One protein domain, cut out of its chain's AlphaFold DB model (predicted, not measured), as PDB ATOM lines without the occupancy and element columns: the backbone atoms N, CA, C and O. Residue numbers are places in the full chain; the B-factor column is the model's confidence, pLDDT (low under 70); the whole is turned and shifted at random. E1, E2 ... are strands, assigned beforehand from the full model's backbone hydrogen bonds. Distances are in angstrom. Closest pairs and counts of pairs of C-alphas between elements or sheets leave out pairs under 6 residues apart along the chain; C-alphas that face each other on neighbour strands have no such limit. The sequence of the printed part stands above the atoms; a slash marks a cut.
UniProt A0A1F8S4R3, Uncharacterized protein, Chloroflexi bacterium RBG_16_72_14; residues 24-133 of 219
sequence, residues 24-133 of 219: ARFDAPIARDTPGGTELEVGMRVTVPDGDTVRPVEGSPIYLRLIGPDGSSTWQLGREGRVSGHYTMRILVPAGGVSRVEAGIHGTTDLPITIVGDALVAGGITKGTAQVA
ATOM      1  N   ALA A  24      13.861 -33.953 -46.547       97.94
ATOM      2  CA  ALA A  24      13.610 -34.594 -45.270       97.94
ATOM      3  C   ALA A  24      14.469 -33.936 -44.195       97.94
ATOM      4  O   ALA A  24      15.688 -33.835 -44.338       97.94
ATOM      5  N   ARG A  25      13.855 -33.547 -43.082       98.25
ATOM      6  CA  ARG A  25      14.557 -33.021 -41.913       98.25
ATOM      7  C   ARG A  25      14.179 -33.819 -40.679       98.25
ATOM      8  O   ARG A  25      12.999 -33.939 -40.362       98.25
ATOM      9  N   PHE A  26      15.175 -34.340 -39.977       98.00
ATOM     10  CA  PHE A  26      14.962 -35.034 -38.711       98.00
ATOM     11  C   PHE A  26      14.608 -34.041 -37.603       98.00
ATOM     12  O   PHE A  26      15.176 -32.949 -37.540       98.00
ATOM     13  N   ASP A  27      13.700 -34.435 -36.710       97.88
ATOM     14  CA  ASP A  27      13.387 -33.649 -35.511       97.88
ATOM     15  C   ASP A  27      14.584 -33.601 -34.555       97.88
ATOM     16  O   ASP A  27      14.833 -32.592 -33.895       97.88
ATOM     17  N   ALA A  28      15.328 -34.708 -34.502       97.62
ATOM     18  CA  ALA A  28      16.558 -34.861 -33.750       97.62
ATOM     19  C   ALA A  28      17.519 -35.792 -34.510       97.62
ATOM     20  O   ALA A  28      17.072 -36.807 -35.056       97.62
ATOM     21  N   PRO A  29      18.827 -35.490 -34.549       97.94
ATOM     22  CA  PRO A  29      19.810 -36.357 -35.187       97.94
ATOM     23  C   PRO A  29      19.925 -37.707 -34.471       97.94
ATOM     24  O   PRO A  29      19.687 -37.824 -33.269       97.94
ATOM     25  N   ILE A  30      20.351 -38.737 -35.191       97.62
ATOM     26  CA  ILE A  30      20.631 -40.056 -34.624       97.62
ATOM     27  C   ILE A  30      22.077 -40.079 -34.109       97.62
ATOM     28  O   ILE A  30      23.020 -39.706 -34.809       97.62
ATOM     29  N   ALA A  31      22.254 -40.523 -32.866       97.69
ATOM     30  CA  ALA A  31      23.567 -40.723 -32.263       97.69
ATOM     31  C   ALA A  31      24.311 -41.867 -32.971       97.69
ATOM     32  O   ALA A  31      23.809 -42.992 -33.030       97.69
ATOM     33  N   ARG A  32      25.510 -41.601 -33.496       96.88
ATOM     34  CA  ARG A  32      26.309 -42.597 -34.226       96.88
ATOM     35  C   ARG A  32      26.742 -43.765 -33.337       96.88
ATOM     36  O   ARG A  32      26.799 -44.893 -33.815       96.88
ATOM     37  N   ASP A  33      26.953 -43.505 -32.047       96.56
ATOM     38  CA  ASP A  33      27.375 -44.517 -31.071       96.56
ATOM     39  C   ASP A  33      26.181 -45.276 -30.465       96.56
ATOM     40  O   ASP A  33      26.306 -45.930 -29.427       96.56
ATOM     41  N   THR A  34      24.997 -45.183 -31.086       96.75
ATOM     42  CA  THR A  34      23.837 -45.977 -30.673       96.75
ATOM     43  C   THR A  34      24.159 -47.467 -30.824       96.75
ATOM     44  O   THR A  34      24.503 -47.897 -31.930       96.75
ATOM     45  N   PRO A  35      24.016 -48.281 -29.759       96.81
ATOM     46  CA  PRO A  35      24.283 -49.710 -29.841       96.81
ATOM     47  C   PRO A  35      23.409 -50.396 -30.894       96.81
ATOM     48  O   PRO A  35      22.210 -50.119 -30.999       96.81
ATOM     49  N   GLY A  36      23.991 -51.334 -31.640       97.31
ATOM     50  CA  GLY A  36      23.233 -52.171 -32.564       97.31
ATOM     51  C   GLY A  36      22.119 -52.952 -31.864       97.31
ATOM     52  O   GLY A  36      22.242 -53.336 -30.703       97.31
ATOM     53  N   GLY A  37      21.004 -53.156 -32.565       96.31
ATOM     54  CA  GLY A  37      19.793 -53.777 -32.020       96.31
ATOM     55  C   GLY A  37      18.919 -52.849 -31.172       96.31
ATOM     56  O   GLY A  37      17.812 -53.238 -30.809       96.31
ATOM     57  N   THR A  38      19.362 -51.620 -30.886       96.19
ATOM     58  CA  THR A  38      18.516 -50.613 -30.230       96.19
ATOM     59  C   THR A  38      17.372 -50.217 -31.159       96.19
ATOM     60  O   THR A  38      17.604 -49.890 -32.322       96.19
ATOM     61  N   GLU A  39      16.141 -50.215 -30.658       97.50
ATOM     62  CA  GLU A  39      14.999 -49.660 -31.382       97.50
ATOM     63  C   GLU A  39      14.907 -48.156 -31.111       97.50
ATOM     64  O   GLU A  39      14.801 -47.726 -29.961       97.50
ATOM     65  N   LEU A  40      14.959 -47.354 -32.167       97.38
ATOM     66  CA  LEU A  40      14.856 -45.902 -32.100       97.38
ATOM     67  C   LEU A  40      13.481 -45.443 -32.564       97.38
ATOM     68  O   LEU A  40      12.969 -45.934 -33.570       97.38
ATOM     69  N   GLU A  41      12.926 -44.457 -31.867       97.62
ATOM     70  CA  GLU A  41      11.810 -43.660 -32.360       97.62
ATOM     71  C   GLU A  41      12.364 -42.413 -33.051       97.62
ATOM     72  O   GLU A  41      13.020 -41.565 -32.437       97.62
ATOM     73  N   VAL A  42      12.133 -42.328 -34.358       97.88
ATOM     74  CA  VAL A  42      12.667 -41.280 -35.223       97.88
ATOM     75  C   VAL A  42      11.512 -40.472 -35.793       97.88
ATOM     76  O   VAL A  42      10.619 -41.021 -36.440       97.88
ATOM     77  N   GLY A  43      11.541 -39.165 -35.545       98.06
ATOM     78  CA  GLY A  43      10.639 -38.190 -36.145       98.06
ATOM     79  C   GLY A  43      11.322 -37.439 -37.286       98.06
ATOM     80  O   GLY A  43      12.491 -37.055 -37.182       98.06
ATOM     81  N   MET A  44      10.604 -37.254 -38.390       98.31
ATOM     82  CA  MET A  44      11.081 -36.561 -39.583       98.31
ATOM     83  C   MET A  44       9.952 -35.738 -40.199       98.31
ATOM     84  O   MET A  44       8.825 -36.209 -40.332       98.31
ATOM     85  N   ARG A  45      10.268 -34.525 -40.648       98.38
ATOM     86  CA  ARG A  45       9.396 -33.717 -41.498       98.38
ATOM     87  C   ARG A  45       9.828 -33.839 -42.955       98.38
ATOM     88  O   ARG A  45      11.009 -33.667 -43.248       98.38
ATOM     89  N   VAL A  46       8.876 -34.100 -43.845       98.06
ATOM     90  CA  VAL A  46       9.102 -34.196 -45.290       98.06
ATOM     91  C   VAL A  46       8.347 -33.085 -46.003       98.06
ATOM     92  O   VAL A  46       7.146 -32.890 -45.797       98.06
ATOM     93  N   THR A  47       9.060 -32.348 -46.846       97.56
ATOM     94  CA  THR A  47       8.540 -31.172 -47.534       97.56
ATOM     95  C   THR A  47       8.998 -31.100 -48.982       97.56
ATOM     96  O   THR A  47       9.996 -31.703 -49.365       97.56
ATOM     97  N   VAL A  48       8.272 -30.325 -49.783       95.94
ATOM     98  CA  VAL A  48       8.663 -29.922 -51.135       95.94
ATOM     99  C   VAL A  48       8.869 -28.404 -51.128       95.94
ATOM    100  O   VAL A  48       7.934 -27.686 -50.751       95.94
ATOM    101  N   PRO A  49      10.052 -27.899 -51.511       94.25
ATOM    102  CA  PRO A  49      10.266 -26.482 -51.742       94.25
ATOM    103  C   PRO A  49       9.450 -26.043 -52.964       94.25
ATOM    104  O   PRO A  49       9.462 -26.690 -54.011       94.25
ATOM    105  N   ASP A  50       8.718 -24.946 -52.817       91.06
ATOM    106  CA  ASP A  50       7.839 -24.364 -53.830       91.06
ATOM    107  C   ASP A  50       8.082 -22.846 -53.861       91.06
ATOM    108  O   ASP A  50       7.416 -22.056 -53.182       91.06
ATOM    109  N   GLY A  51       9.147 -22.446 -54.565       90.44
ATOM    110  CA  GLY A  51       9.677 -21.082 -54.520       90.44
ATOM    111  C   GLY A  51      10.147 -20.705 -53.111       90.44
ATOM    112  O   GLY A  51      10.963 -21.406 -52.521       90.44
ATOM    113  N   ASP A  52       9.602 -19.615 -52.569       92.75
ATOM    114  CA  ASP A  52       9.873 -19.153 -51.197       92.75
ATOM    115  C   ASP A  52       9.005 -19.861 -50.142       92.75
ATOM    116  O   ASP A  52       9.077 -19.561 -48.947       92.75
ATOM    117  N   THR A  53       8.143 -20.786 -50.573       94.31
ATOM    118  CA  THR A  53       7.239 -21.528 -49.697       94.31
ATOM    119  C   THR A  53       7.650 -22.989 -49.576       94.31
ATOM    120  O   THR A  53       8.375 -23.534 -50.402       94.31
ATOM    121  N   VAL A  54       7.189 -23.634 -48.507       95.19
ATOM    122  CA  VAL A  54       7.473 -25.039 -48.226       95.19
ATOM    123  C   VAL A  54       6.146 -25.757 -48.034       95.19
ATOM    124  O   VAL A  54       5.364 -25.385 -47.156       95.19
ATOM    125  N   ARG A  55       5.880 -26.782 -48.850       96.31
ATOM    126  CA  ARG A  55       4.647 -27.577 -48.777       96.31
ATOM    127  C   ARG A  55       4.919 -28.929 -48.106       96.31
ATOM    128  O   ARG A  55       5.857 -29.608 -48.523       96.31
ATOM    129  N   PRO A  56       4.137 -29.351 -47.096       97.38
ATOM    130  CA  PRO A  56       4.283 -30.679 -46.509       97.38
ATOM    131  C   PRO A  56       3.903 -31.772 -47.512       97.38
ATOM    132  O   PRO A  56       3.020 -31.587 -48.352       97.38
ATOM    133  N   VAL A  57       4.580 -32.915 -47.420       96.12
ATOM    134  CA  VAL A  57       4.224 -34.127 -48.168       96.12
ATOM    135  C   VAL A  57       3.285 -34.963 -47.320       96.12
ATOM    136  O   VAL A  57       3.662 -35.336 -46.221       96.12
ATOM    137  N   GLU A  58       2.099 -35.284 -47.827       96.56
ATOM    138  CA  GLU A  58       1.078 -36.042 -47.093       96.56
ATOM    139  C   GLU A  58       0.742 -37.354 -47.813       96.56
ATOM    140  O   GLU A  58       0.957 -37.497 -49.022       96.56
ATOM    141  N   GLY A  59       0.222 -38.338 -47.072       93.12
ATOM    142  CA  GLY A  59      -0.351 -39.576 -47.617       93.12
ATOM    143  C   GLY A  59       0.633 -40.499 -48.348       93.12
ATOM    144  O   GLY A  59       0.224 -41.508 -48.920       93.12
ATOM    145  N   SER A  60       1.924 -40.168 -48.342       94.94
ATOM    146  CA  SER A  60       2.976 -40.929 -49.012       94.94
ATOM    147  C   SER A  60       3.632 -41.923 -48.047       94.94
ATOM    148  O   SER A  60       3.893 -41.573 -46.894       94.94
ATOM    149  N   PRO A  61       3.939 -43.160 -48.480       96.12
ATOM    150  CA  PRO A  61       4.614 -44.150 -47.644       96.12
ATOM    151  C   PRO A  61       6.115 -43.830 -47.550       96.12
ATOM    152  O   PRO A  61       6.944 -44.393 -48.264       96.12
ATOM    153  N   ILE A  62       6.472 -42.887 -46.684       98.06
ATOM    154  CA  ILE A  62       7.869 -42.511 -46.449       98.06
ATOM    155  C   ILE A  62       8.603 -43.669 -45.774       98.06
ATOM    156  O   ILE A  62       8.081 -44.250 -44.828       98.06
ATOM    157  N   TYR A  63       9.815 -43.994 -46.211       98.25
ATOM    158  CA  TYR A  63      10.691 -44.951 -45.539       98.25
ATOM    159  C   TYR A  63      11.951 -44.277 -44.993       98.25
ATOM    160  O   TYR A  63      12.386 -43.229 -45.471       98.25
ATOM    161  N   LEU A  64      12.545 -44.923 -43.994       98.44
ATOM    162  CA  LEU A  64      13.859 -44.623 -43.438       98.44
ATOM    163  C   LEU A  64      14.663 -45.911 -43.467       98.44
ATOM    164  O   LEU A  64      14.147 -46.975 -43.126       98.44
ATOM    165  N   ARG A  65      15.922 -45.811 -43.870       98.62
ATOM    166  CA  ARG A  65      16.874 -46.911 -43.893       98.62
ATOM    167  C   ARG A  65      18.126 -46.497 -43.132       98.62
ATOM    168  O   ARG A  65      18.718 -45.458 -43.418       98.62
ATOM    169  N   LEU A  66      18.519 -47.316 -42.162       98.50
ATOM    170  CA  LEU A  66      19.791 -47.183 -41.459       98.50
ATOM    171  C   LEU A  66      20.760 -48.201 -42.039       98.50
ATOM    172  O   LEU A  66      20.400 -49.359 -42.240       98.50
ATOM    173  N   ILE A  67      21.982 -47.763 -42.310       98.69
ATOM    174  CA  ILE A  67      23.022 -48.586 -42.923       98.69
ATOM    175  C   ILE A  67      24.210 -48.608 -41.974       98.69
ATOM    176  O   ILE A  67      24.660 -47.556 -41.523       98.69
ATOM    177  N   GLY A  68      24.681 -49.805 -41.643       98.31
ATOM    178  CA  GLY A  68      25.832 -50.053 -40.790       98.31
ATOM    179  C   GLY A  68      27.163 -49.901 -41.533       98.31
ATOM    180  O   GLY A  68      27.199 -49.728 -42.753       98.31
ATOM    181  N   PRO A  69      28.295 -49.917 -40.814       98.00
ATOM    182  CA  PRO A  69      29.628 -49.800 -41.417       98.00
ATOM    183  C   PRO A  69      30.008 -51.003 -42.299       98.00
ATOM    184  O   PRO A  69      30.828 -50.868 -43.201       98.00
ATOM    185  N   ASP A  70      29.397 -52.161 -42.064       97.12
ATOM    186  CA  ASP A  70      29.562 -53.407 -42.820       97.12
ATOM    187  C   ASP A  70      28.604 -53.523 -44.023       97.12
ATOM    188  O   ASP A  70      28.587 -54.541 -44.712       97.12
ATOM    189  N   GLY A  71      27.786 -52.494 -44.272       97.94
ATOM    190  CA  GLY A  71      26.749 -52.504 -45.302       97.94
ATOM    191  C   GLY A  71      25.458 -53.215 -44.892       97.94
ATOM    192  O   GLY A  71      24.521 -53.248 -45.691       97.94
ATOM    193  N   SER A  72      25.362 -53.745 -43.665       98.12
ATOM    194  CA  SER A  72      24.088 -54.229 -43.126       98.12
ATOM    195  C   SER A  72      23.069 -53.091 -43.088       98.12
ATOM    196  O   SER A  72      23.425 -51.930 -42.888       98.12
ATOM    197  N   SER A  73      21.789 -53.392 -43.304       98.31
ATOM    198  CA  SER A  73      20.764 -52.351 -43.325       98.31
ATOM    199  C   SER A  73      19.462 -52.801 -42.696       98.31
ATOM    200  O   SER A  73      19.025 -53.935 -42.895       98.31
ATOM    201  N   THR A  74      18.809 -51.876 -42.012       98.44
ATOM    202  CA  THR A  74      17.437 -51.998 -41.523       98.44
ATOM    203  C   THR A  74      16.600 -50.903 -42.164       98.44
ATOM    204  O   THR A  74      17.112 -49.834 -42.498       98.44
ATOM    205  N   TRP A  75      15.313 -51.159 -42.379       97.75
ATOM    206  CA  TRP A  75      14.413 -50.171 -42.961       97.75
ATOM    207  C   TRP A  75      13.040 -50.241 -42.307       97.75
ATOM    208  O   TRP A  75      12.654 -51.292 -41.798       97.75
ATOM    209  N   GLN A  76      12.325 -49.117 -42.314       98.31
ATOM    210  CA  GLN A  76      10.974 -49.028 -41.778       98.31
ATOM    211  C   GLN A  76      10.153 -47.973 -42.520       98.31
ATOM    212  O   GLN A  76      10.670 -46.916 -42.884       98.31
ATOM    213  N   LEU A  77       8.857 -48.248 -42.691       98.19
ATOM    214  CA  LEU A  77       7.877 -47.264 -43.146       98.19
ATOM    215  C   LEU A  77       7.461 -46.332 -42.002       98.19
ATOM    216  O   LEU A  77       7.134 -46.768 -40.897       98.19
ATOM    217  N   GLY A  78       7.458 -45.040 -42.291       97.44
ATOM    218  CA  GLY A  78       6.967 -44.004 -41.408       97.44
ATOM    219  C   GLY A  78       5.452 -43.945 -41.396       97.44
ATOM    220  O   GLY A  78       4.778 -44.127 -42.409       97.44
ATOM    221  N   ARG A  79       4.920 -43.653 -40.216       97.75
ATOM    222  CA  ARG A  79       3.516 -43.338 -40.014       97.75
ATOM    223  C   ARG A  79       3.364 -41.828 -39.947       97.75
ATOM    224  O   ARG A  79       3.998 -41.190 -39.106       97.75
ATOM    225  N   GLU A  80       2.510 -41.284 -40.804       97.56
ATOM    226  CA  GLU A  80       2.167 -39.868 -40.744       97.56
ATOM    227  C   GLU A  80       1.464 -39.547 -39.414       97.56
ATOM    228  O   GLU A  80       0.580 -40.281 -38.955       97.56
ATOM    229  N   GLY A  81       1.932 -38.488 -38.760       94.06
ATOM    230  CA  GLY A  81       1.417 -37.991 -37.496       94.06
ATOM    231  C   GLY A  81       0.177 -37.112 -37.672       94.06
ATOM    232  O   GLY A  81      -0.507 -37.134 -38.687       94.06
ATOM    233  N   ARG A  82      -0.131 -36.312 -36.645       94.38
ATOM    234  CA  ARG A  82      -1.222 -35.318 -36.713       94.38
ATOM    235  C   ARG A  82      -0.816 -34.028 -37.421       94.38
ATOM    236  O   ARG A  82      -1.679 -33.247 -37.801       94.38
ATOM    237  N   VAL A  83       0.487 -33.774 -37.501       96.56
ATOM    238  CA  VAL A  83       1.048 -32.622 -38.200       96.56
ATOM    239  C   VAL A  83       1.348 -33.074 -39.619       96.56
ATOM    240  O   VAL A  83       2.120 -34.012 -39.797       96.56
ATOM    241  N   SER A  84       0.745 -32.415 -40.603       96.94
ATOM    242  CA  SER A  84       0.963 -32.691 -42.022       96.94
ATOM    243  C   SER A  84       2.444 -32.803 -42.374       96.94
ATOM    244  O   SER A  84       3.247 -31.935 -42.013       96.94
ATOM    245  N   GLY A  85       2.801 -33.880 -43.073       96.94
ATOM    246  CA  GLY A  85       4.174 -34.169 -43.483       96.94
ATOM    247  C   GLY A  85       5.160 -34.458 -42.362       96.94
ATOM    248  O   GLY A  85       6.365 -34.507 -42.607       96.94
ATOM    249  N   HIS A  86       4.682 -34.671 -41.137       98.31
ATOM    250  CA  HIS A  86       5.475 -35.243 -40.057       98.31
ATOM    251  C   HIS A  86       5.278 -36.756 -40.009       98.31
ATOM    252  O   HIS A  86       4.154 -37.243 -39.923       98.31
ATOM    253  N   TYR A  87       6.378 -37.496 -40.037       98.38
ATOM    254  CA  TYR A  87       6.409 -38.949 -40.037       98.38
ATOM    255  C   TYR A  87       7.178 -39.454 -38.822       98.38
ATOM    256  O   TYR A  87       8.249 -38.948 -38.490       98.38
ATOM    257  N   THR A  88       6.633 -40.485 -38.182       98.06
ATOM    258  CA  THR A  88       7.250 -41.173 -37.042       98.06
ATOM    259  C   THR A  88       7.536 -42.623 -37.392       98.06
ATOM    260  O   THR A  88       6.730 -43.298 -38.037       98.06
ATOM    261  N   MET A  89       8.710 -43.105 -37.000       97.75
ATOM    262  CA  MET A  89       9.230 -44.419 -37.366       97.75
ATOM    263  C   MET A  89       9.844 -45.088 -36.153       97.75
ATOM    264  O   MET A  89      10.552 -44.444 -35.384       97.75
ATOM    265  N   ARG A  90       9.630 -46.395 -36.025       97.50
ATOM    266  CA  ARG A  90      10.343 -47.237 -35.066       97.50
ATOM    267  C   ARG A  90      11.293 -48.148 -35.819       97.50
ATOM    268  O   ARG A  90      10.838 -49.047 -36.519       97.50
ATOM    269  N   ILE A  91      12.589 -47.881 -35.736       97.56
ATOM    270  CA  ILE A  91      13.595 -48.566 -36.548       97.56
ATOM    271  C   ILE A  91      14.683 -49.165 -35.664       97.56
ATOM    272  O   ILE A  91      15.170 -48.530 -34.734       97.56
ATOM    273  N   LEU A  92      15.068 -50.404 -35.960       98.12
ATOM    274  CA  LEU A  92      16.184 -51.061 -35.290       98.12
ATOM    275  C   LEU A  92      17.505 -50.557 -35.858       98.12
ATOM    276  O   LEU A  92      17.667 -50.478 -37.073       98.12
ATOM    277  N   VAL A  93      18.473 -50.268 -34.998       98.31
ATOM    278  CA  VAL A  93      19.844 -49.988 -35.425       98.31
ATOM    279  C   VAL A  93      20.497 -51.293 -35.896       98.31
ATOM    280  O   VAL A  93      20.379 -52.304 -35.196       98.31
ATOM    281  N   PRO A  94      21.186 -51.314 -37.054       98.38
ATOM    282  CA  PRO A  94      21.924 -52.493 -37.504       98.38
ATOM    283  C   PRO A  94      22.915 -52.980 -36.439       98.38
ATOM    284  O   PRO A  94      23.401 -52.193 -35.631       98.38
ATOM    285  N   ALA A  95      23.237 -54.277 -36.417       97.00
ATOM    286  CA  ALA A  95      24.050 -54.872 -35.347       97.00
ATOM    287  C   ALA A  95      25.415 -54.175 -35.145       97.00
ATOM    288  O   ALA A  95      25.878 -54.058 -34.013       97.00
ATOM    289  N   GLY A  96      26.025 -53.668 -36.223       96.44
ATOM    290  CA  GLY A  96      27.284 -52.913 -36.197       96.44
ATOM    291  C   GLY A  96      27.156 -51.410 -35.905       96.44
ATOM    292  O   GLY A  96      28.141 -50.693 -36.061       96.44
ATOM    293  N   GLY A  97      25.973 -50.917 -35.529       97.44
ATOM    294  CA  GLY A  97      25.686 -49.487 -35.382       97.44
ATOM    295  C   GLY A  97      25.211 -48.836 -36.686       97.44
ATOM    296  O   GLY A  97      24.873 -49.517 -37.656       97.44
ATOM    297  N   VAL A  98      25.177 -47.501 -36.715       98.19
ATOM    298  CA  VAL A  98      24.750 -46.712 -37.883       98.19
ATOM    299  C   VAL A  98      25.921 -45.913 -38.462       98.19
ATOM    300  O   VAL A  98      26.604 -45.178 -37.755       98.19
ATOM    301  N   SER A  99      26.155 -46.039 -39.766       98.06
ATOM    302  CA  SER A  99      27.168 -45.290 -40.523       98.06
ATOM    303  C   SER A  99      26.543 -44.293 -41.505       98.06
ATOM    304  O   SER A  99      27.096 -43.213 -41.720       98.06
ATOM    305  N   ARG A 100      25.375 -44.629 -42.071       98.06
ATOM    306  CA  ARG A 100      24.639 -43.817 -43.049       98.06
ATOM    307  C   ARG A 100      23.132 -43.922 -42.826       98.06
ATOM    308  O   ARG A 100      22.628 -44.942 -42.357       98.06
ATOM    309  N   VAL A 101      22.424 -42.856 -43.187       98.38
ATOM    310  CA  VAL A 101      20.963 -42.761 -43.139       98.38
ATOM    311  C   VAL A 101      20.452 -42.414 -44.531       98.38
ATOM    312  O   VAL A 101      21.009 -41.541 -45.193       98.38
ATOM    313  N   GLU A 102      19.400 -43.095 -44.964       98.38
ATOM    314  CA  GLU A 102      18.691 -42.827 -46.214       98.38
ATOM    315  C   GLU A 102      17.197 -42.688 -45.926       98.38
ATOM    316  O   GLU A 102      16.650 -43.408 -45.090       98.38
ATOM    317  N   ALA A 103      16.526 -41.789 -46.638       98.12
ATOM    318  CA  ALA A 103      15.079 -41.629 -46.587       98.12
ATOM    319  C   ALA A 103      14.523 -41.568 -48.011       98.12
ATOM    320  O   ALA A 103      15.225 -41.171 -48.946       98.12
ATOM    321  N   GLY A 104      13.269 -41.966 -48.183       97.38
ATOM    322  CA  GLY A 104      12.637 -41.956 -49.495       97.38
ATOM    323  C   GLY A 104      11.133 -42.178 -49.450       97.38
ATOM    324  O   GLY A 104      10.557 -42.386 -48.385       97.38
ATOM    325  N   ILE A 105      10.494 -42.141 -50.616       97.06
ATOM    326  CA  ILE A 105       9.106 -42.566 -50.804       97.06
ATOM    327  C   ILE A 105       9.121 -43.997 -51.329       97.06
ATOM    328  O   ILE A 105       9.760 -44.278 -52.342       97.06
ATOM    329  N   HIS A 106       8.407 -44.892 -50.655       97.06
ATOM    330  CA  HIS A 106       8.235 -46.264 -51.102       97.06
ATOM    331  C   HIS A 106       7.115 -46.370 -52.152       97.06
ATOM    332  O   HIS A 106       6.129 -45.636 -52.136       97.06
ATOM    333  N   GLY A 107       7.233 -47.301 -53.086       93.12
ATOM    334  CA  GLY A 107       6.220 -47.535 -54.110       93.12
ATOM    335  C   GLY A 107       6.647 -48.674 -55.019       93.12
ATOM    336  O   GLY A 107       7.397 -49.551 -54.606       93.12
ATOM    337  N   THR A 108       6.232 -48.645 -56.287       92.81
ATOM    338  CA  THR A 108       6.765 -49.579 -57.298       92.81
ATOM    339  C   THR A 108       8.277 -49.409 -57.489       92.81
ATOM    340  O   THR A 108       8.976 -50.332 -57.897       92.81
ATOM    341  N   THR A 109       8.791 -48.215 -57.205       92.00
ATOM    342  CA  THR A 109      10.219 -47.909 -57.156       92.00
ATOM    343  C   THR A 109      10.457 -46.968 -55.988       92.00
ATOM    344  O   THR A 109       9.680 -46.031 -55.792       92.00
ATOM    345  N   ASP A 110      11.520 -47.221 -55.229       95.00
ATOM    346  CA  ASP A 110      11.938 -46.343 -54.142       95.00
ATOM    347  C   ASP A 110      12.486 -45.036 -54.725       95.00
ATOM    348  O   ASP A 110      13.416 -45.041 -55.536       95.00
ATOM    349  N   LEU A 111      11.902 -43.911 -54.316       95.19
ATOM    350  CA  LEU A 111      12.343 -42.578 -54.717       95.19
ATOM    351  C   LEU A 111      13.133 -41.943 -53.565       95.19
ATOM    352  O   LEU A 111      12.534 -41.677 -52.521       95.19
ATOM    353  N   PRO A 112      14.443 -41.680 -53.716       96.19
ATOM    354  CA  PRO A 112      15.228 -41.066 -52.652       96.19
ATOM    355  C   PRO A 112      14.762 -39.633 -52.365       96.19
ATOM    356  O   PRO A 112      14.404 -38.883 -53.273       96.19
ATOM    357  N   ILE A 113      14.804 -39.255 -51.088       96.62
ATOM    358  CA  ILE A 113      14.546 -37.897 -50.598       96.62
ATOM    359  C   ILE A 113      15.868 -37.302 -50.109       96.62
ATOM    360  O   ILE A 113      16.682 -37.991 -49.490       96.62
ATOM    361  N   THR A 114      16.080 -36.010 -50.359       97.19
ATOM    362  CA  THR A 114      17.277 -35.311 -49.883       97.19
ATOM    363  C   THR A 114      17.155 -35.053 -48.391       97.19
ATOM    364  O   THR A 114      16.220 -34.401 -47.942       97.19
ATOM    365  N   ILE A 115      18.110 -35.536 -47.605       97.75
ATOM    366  CA  ILE A 115      18.168 -35.233 -46.176       97.75
ATOM    367  C   ILE A 115      18.852 -33.877 -45.988       97.75
ATOM    368  O   ILE A 115      19.984 -33.683 -46.426       97.75
ATOM    369  N   VAL A 116      18.169 -32.949 -45.321       97.50
ATOM    370  CA  VAL A 116      18.658 -31.597 -45.044       97.50
ATOM    371  C   VAL A 116      19.104 -31.490 -43.588       97.50
ATOM    372  O   VAL A 116      18.331 -31.743 -42.660       97.50
ATOM    373  N   GLY A 117      20.349 -31.052 -43.394       95.94
ATOM    374  CA  GLY A 117      21.002 -30.966 -42.088       95.94
ATOM    375  C   GLY A 117      21.686 -32.270 -41.668       95.94
ATOM    376  O   GLY A 117      21.746 -33.241 -42.421       95.94
ATOM    377  N   ASP A 118      22.214 -32.283 -40.447       96.19
ATOM    378  CA  ASP A 118      22.933 -33.439 -39.915       96.19
ATOM    379  C   ASP A 118      21.951 -34.503 -39.418       96.19
ATOM    380  O   ASP A 118      21.298 -34.342 -38.389       96.19
ATOM    381  N   ALA A 119      21.858 -35.625 -40.134       96.31
ATOM    382  CA  ALA A 119      21.095 -36.784 -39.666       96.31
ATOM    383  C   ALA A 119      21.839 -37.605 -38.609       96.31
ATOM    384  O   ALA A 119      21.208 -38.327 -37.841       96.31
ATOM    385  N   LEU A 120      23.173 -37.519 -38.584       96.94
ATOM    386  CA  LEU A 120      24.032 -38.262 -37.667       96.94
ATOM    387  C   LEU A 120      24.919 -37.308 -36.881       96.94
ATOM    388  O   LEU A 120      25.612 -36.482 -37.471       96.94
ATOM    389  N   VAL A 121      24.972 -37.496 -35.566       97.19
ATOM    390  CA  VAL A 121      25.895 -36.782 -34.676       97.19
ATOM    391  C   VAL A 121      26.776 -37.767 -33.922       97.19
ATOM    392  O   VAL A 121      26.366 -38.891 -33.633       97.19
ATOM    393  N   ALA A 122      28.009 -37.360 -33.628       95.25
ATOM    394  CA  ALA A 122      28.909 -38.146 -32.793       95.25
ATOM    395  C   ALA A 122      28.437 -38.147 -31.328       95.25
ATOM    396  O   ALA A 122      27.828 -37.178 -30.871       95.25
ATOM    397  N   GLY A 123      28.761 -39.211 -30.594       92.38
ATOM    398  CA  GLY A 123      28.355 -39.394 -29.206       92.38
ATOM    399  C   GLY A 123      27.172 -40.346 -29.046       92.38
ATOM    400  O   GLY A 123      26.633 -40.891 -30.013       92.38
ATOM    401  N   GLY A 124      26.786 -40.550 -27.785       91.38
ATOM    402  CA  GLY A 124      25.681 -41.421 -27.392       91.38
ATOM    403  C   GLY A 124      24.309 -40.743 -27.426       91.38
ATOM    404  O   GLY A 124      24.167 -39.570 -27.775       91.38
ATOM    405  N   ILE A 125      23.286 -41.498 -27.025       88.88
ATOM    406  CA  ILE A 125      21.904 -41.016 -26.940       88.88
ATOM    407  C   ILE A 125      21.802 -39.942 -25.848       88.88
ATOM    408  O   ILE A 125      22.130 -40.183 -24.686       88.88
ATOM    409  N   THR A 126      21.322 -38.756 -26.217       93.31
ATOM    410  CA  THR A 126      21.071 -37.633 -25.300       93.31
ATOM    411  C   THR A 126      19.668 -37.077 -25.524       93.31
ATOM    412  O   THR A 126      18.976 -37.477 -26.453       93.31
ATOM    413  N   LYS A 127      19.231 -36.098 -24.723       89.25
ATOM    414  CA  LYS A 127      17.934 -35.418 -24.919       89.25
ATOM    415  C   LYS A 127      17.791 -34.756 -26.305       89.25
ATOM    416  O   LYS A 127      16.673 -34.514 -26.742       89.25
ATOM    417  N   GLY A 128      18.903 -34.439 -26.973       88.75
ATOM    418  CA  GLY A 128      18.915 -33.799 -28.291       88.75
ATOM    419  C   GLY A 128      18.971 -34.765 -29.473       88.75
ATOM    420  O   GLY A 128      19.037 -34.294 -30.600       88.75
ATOM    421  N   THR A 129      18.988 -36.081 -29.245       91.69
ATOM    422  CA  THR A 129      19.067 -37.088 -30.316       91.69
ATOM    423  C   THR A 129      17.752 -37.846 -30.467       91.69
ATOM    424  O   THR A 129      16.858 -37.725 -29.628       91.69
ATOM    425  N   ALA A 130      17.631 -38.659 -31.517       89.75
ATOM    426  CA  ALA A 130      16.584 -39.671 -31.596       89.75
ATOM    427  C   ALA A 130      16.586 -40.519 -30.314       89.75
ATOM    428  O   ALA A 130      17.650 -40.874 -29.792       89.75
ATOM    429  N   GLN A 131      15.396 -40.775 -29.779       94.75
ATOM    430  CA  GLN A 131      15.236 -41.444 -28.492       94.75
ATOM    431  C   GLN A 131      15.049 -42.944 -28.697       94.75
ATOM    432  O   GLN A 131      14.552 -43.390 -29.732       94.75
ATOM    433  N   VAL A 132      15.423 -43.723 -27.683       91.31
ATOM    434  CA  VAL A 132      15.059 -45.141 -27.631       91.31
ATOM    435  C   VAL A 132      13.540 -45.215 -27.642       91.31
ATOM    436  O   VAL A 132      12.886 -44.572 -26.815       91.31
ATOM    437  N   ALA A 133      12.988 -45.976 -28.585       87.56
ATOM    438  CA  ALA A 133      11.559 -46.213 -28.620       87.56
ATOM    439  C   ALA A 133      11.158 -46.782 -27.254       87.56
ATOM    440  O   ALA A 133      11.839 -47.694 -26.768       87.56
TER     441      ALA A 133
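This is residues 24 to 133 of the 219 residues of an uncharacterized protein of Chloroflexi bacterium RBG_16_72_14 (UniProt A0A1F8S4R3). Two sheets lie face to face as a sandwich, their strands crossed at 57 degrees; the long strand E2 runs through one, with E1 and E6 at its two sides and E3 folded back at its far end, and E5, E4, E7, E8 in that order make the other, strongly twisted and all antiparallel. The unnamed stretch 116 to 133 folds back to the first sheet, where residues 131 to 132 pair with 40 to 41 of E2. The printed part has 110 residues with eight named strands, E1 to E8 along the chain, and no named helix; the class is all strand, with 48 residues, under half, in named strands. It is compact, radius of gyration of the C-alphas 13.5 A, spanning 38 by 33 by 23 A.

E1, residues 24 to 26, begins at C-alpha 24 (13.610, -34.594, -45.270). E2 is residues 39 to 50, 34.6 A; E3 53 to 56; E4 62 to 67, 16.7 A; E5 73 to 77; E6 86 to 92, 19.7 A; E7 100 to 105, 17.4 A. E8, 111 to 115, ends at C-alpha 115 (18.168, -35.233, -46.176).

E1, E2 and E3 form a meander, each strand the antiparallel neighbour of the one before, in two hairpins: N 25 and O 45 are 2.9 A apart, N 48 and O 55 2.8 A. E6 is antiparallel to E2, N 42 to O 89 2.8 A. In the other sheet, hairpin E4 and E5 has N 66 to O 74 at 2.9 A, E4 and E7 N 65 to O 102 at 2.8 A, and hairpin E7 and E8 N 105 to O 111 at 2.8 A. Between the sheets, the closest C-alphas of E5 and E6 are Gln 76 and Ile 91, 5.9 A.

The C-alphas farthest apart, Asp 52 and Ala 95, are 41.6 A apart. The printed part has no cut; E1 to E2 is a long link. Mean pLDDT of the printed part is 96.3, and no printed residue is under 70.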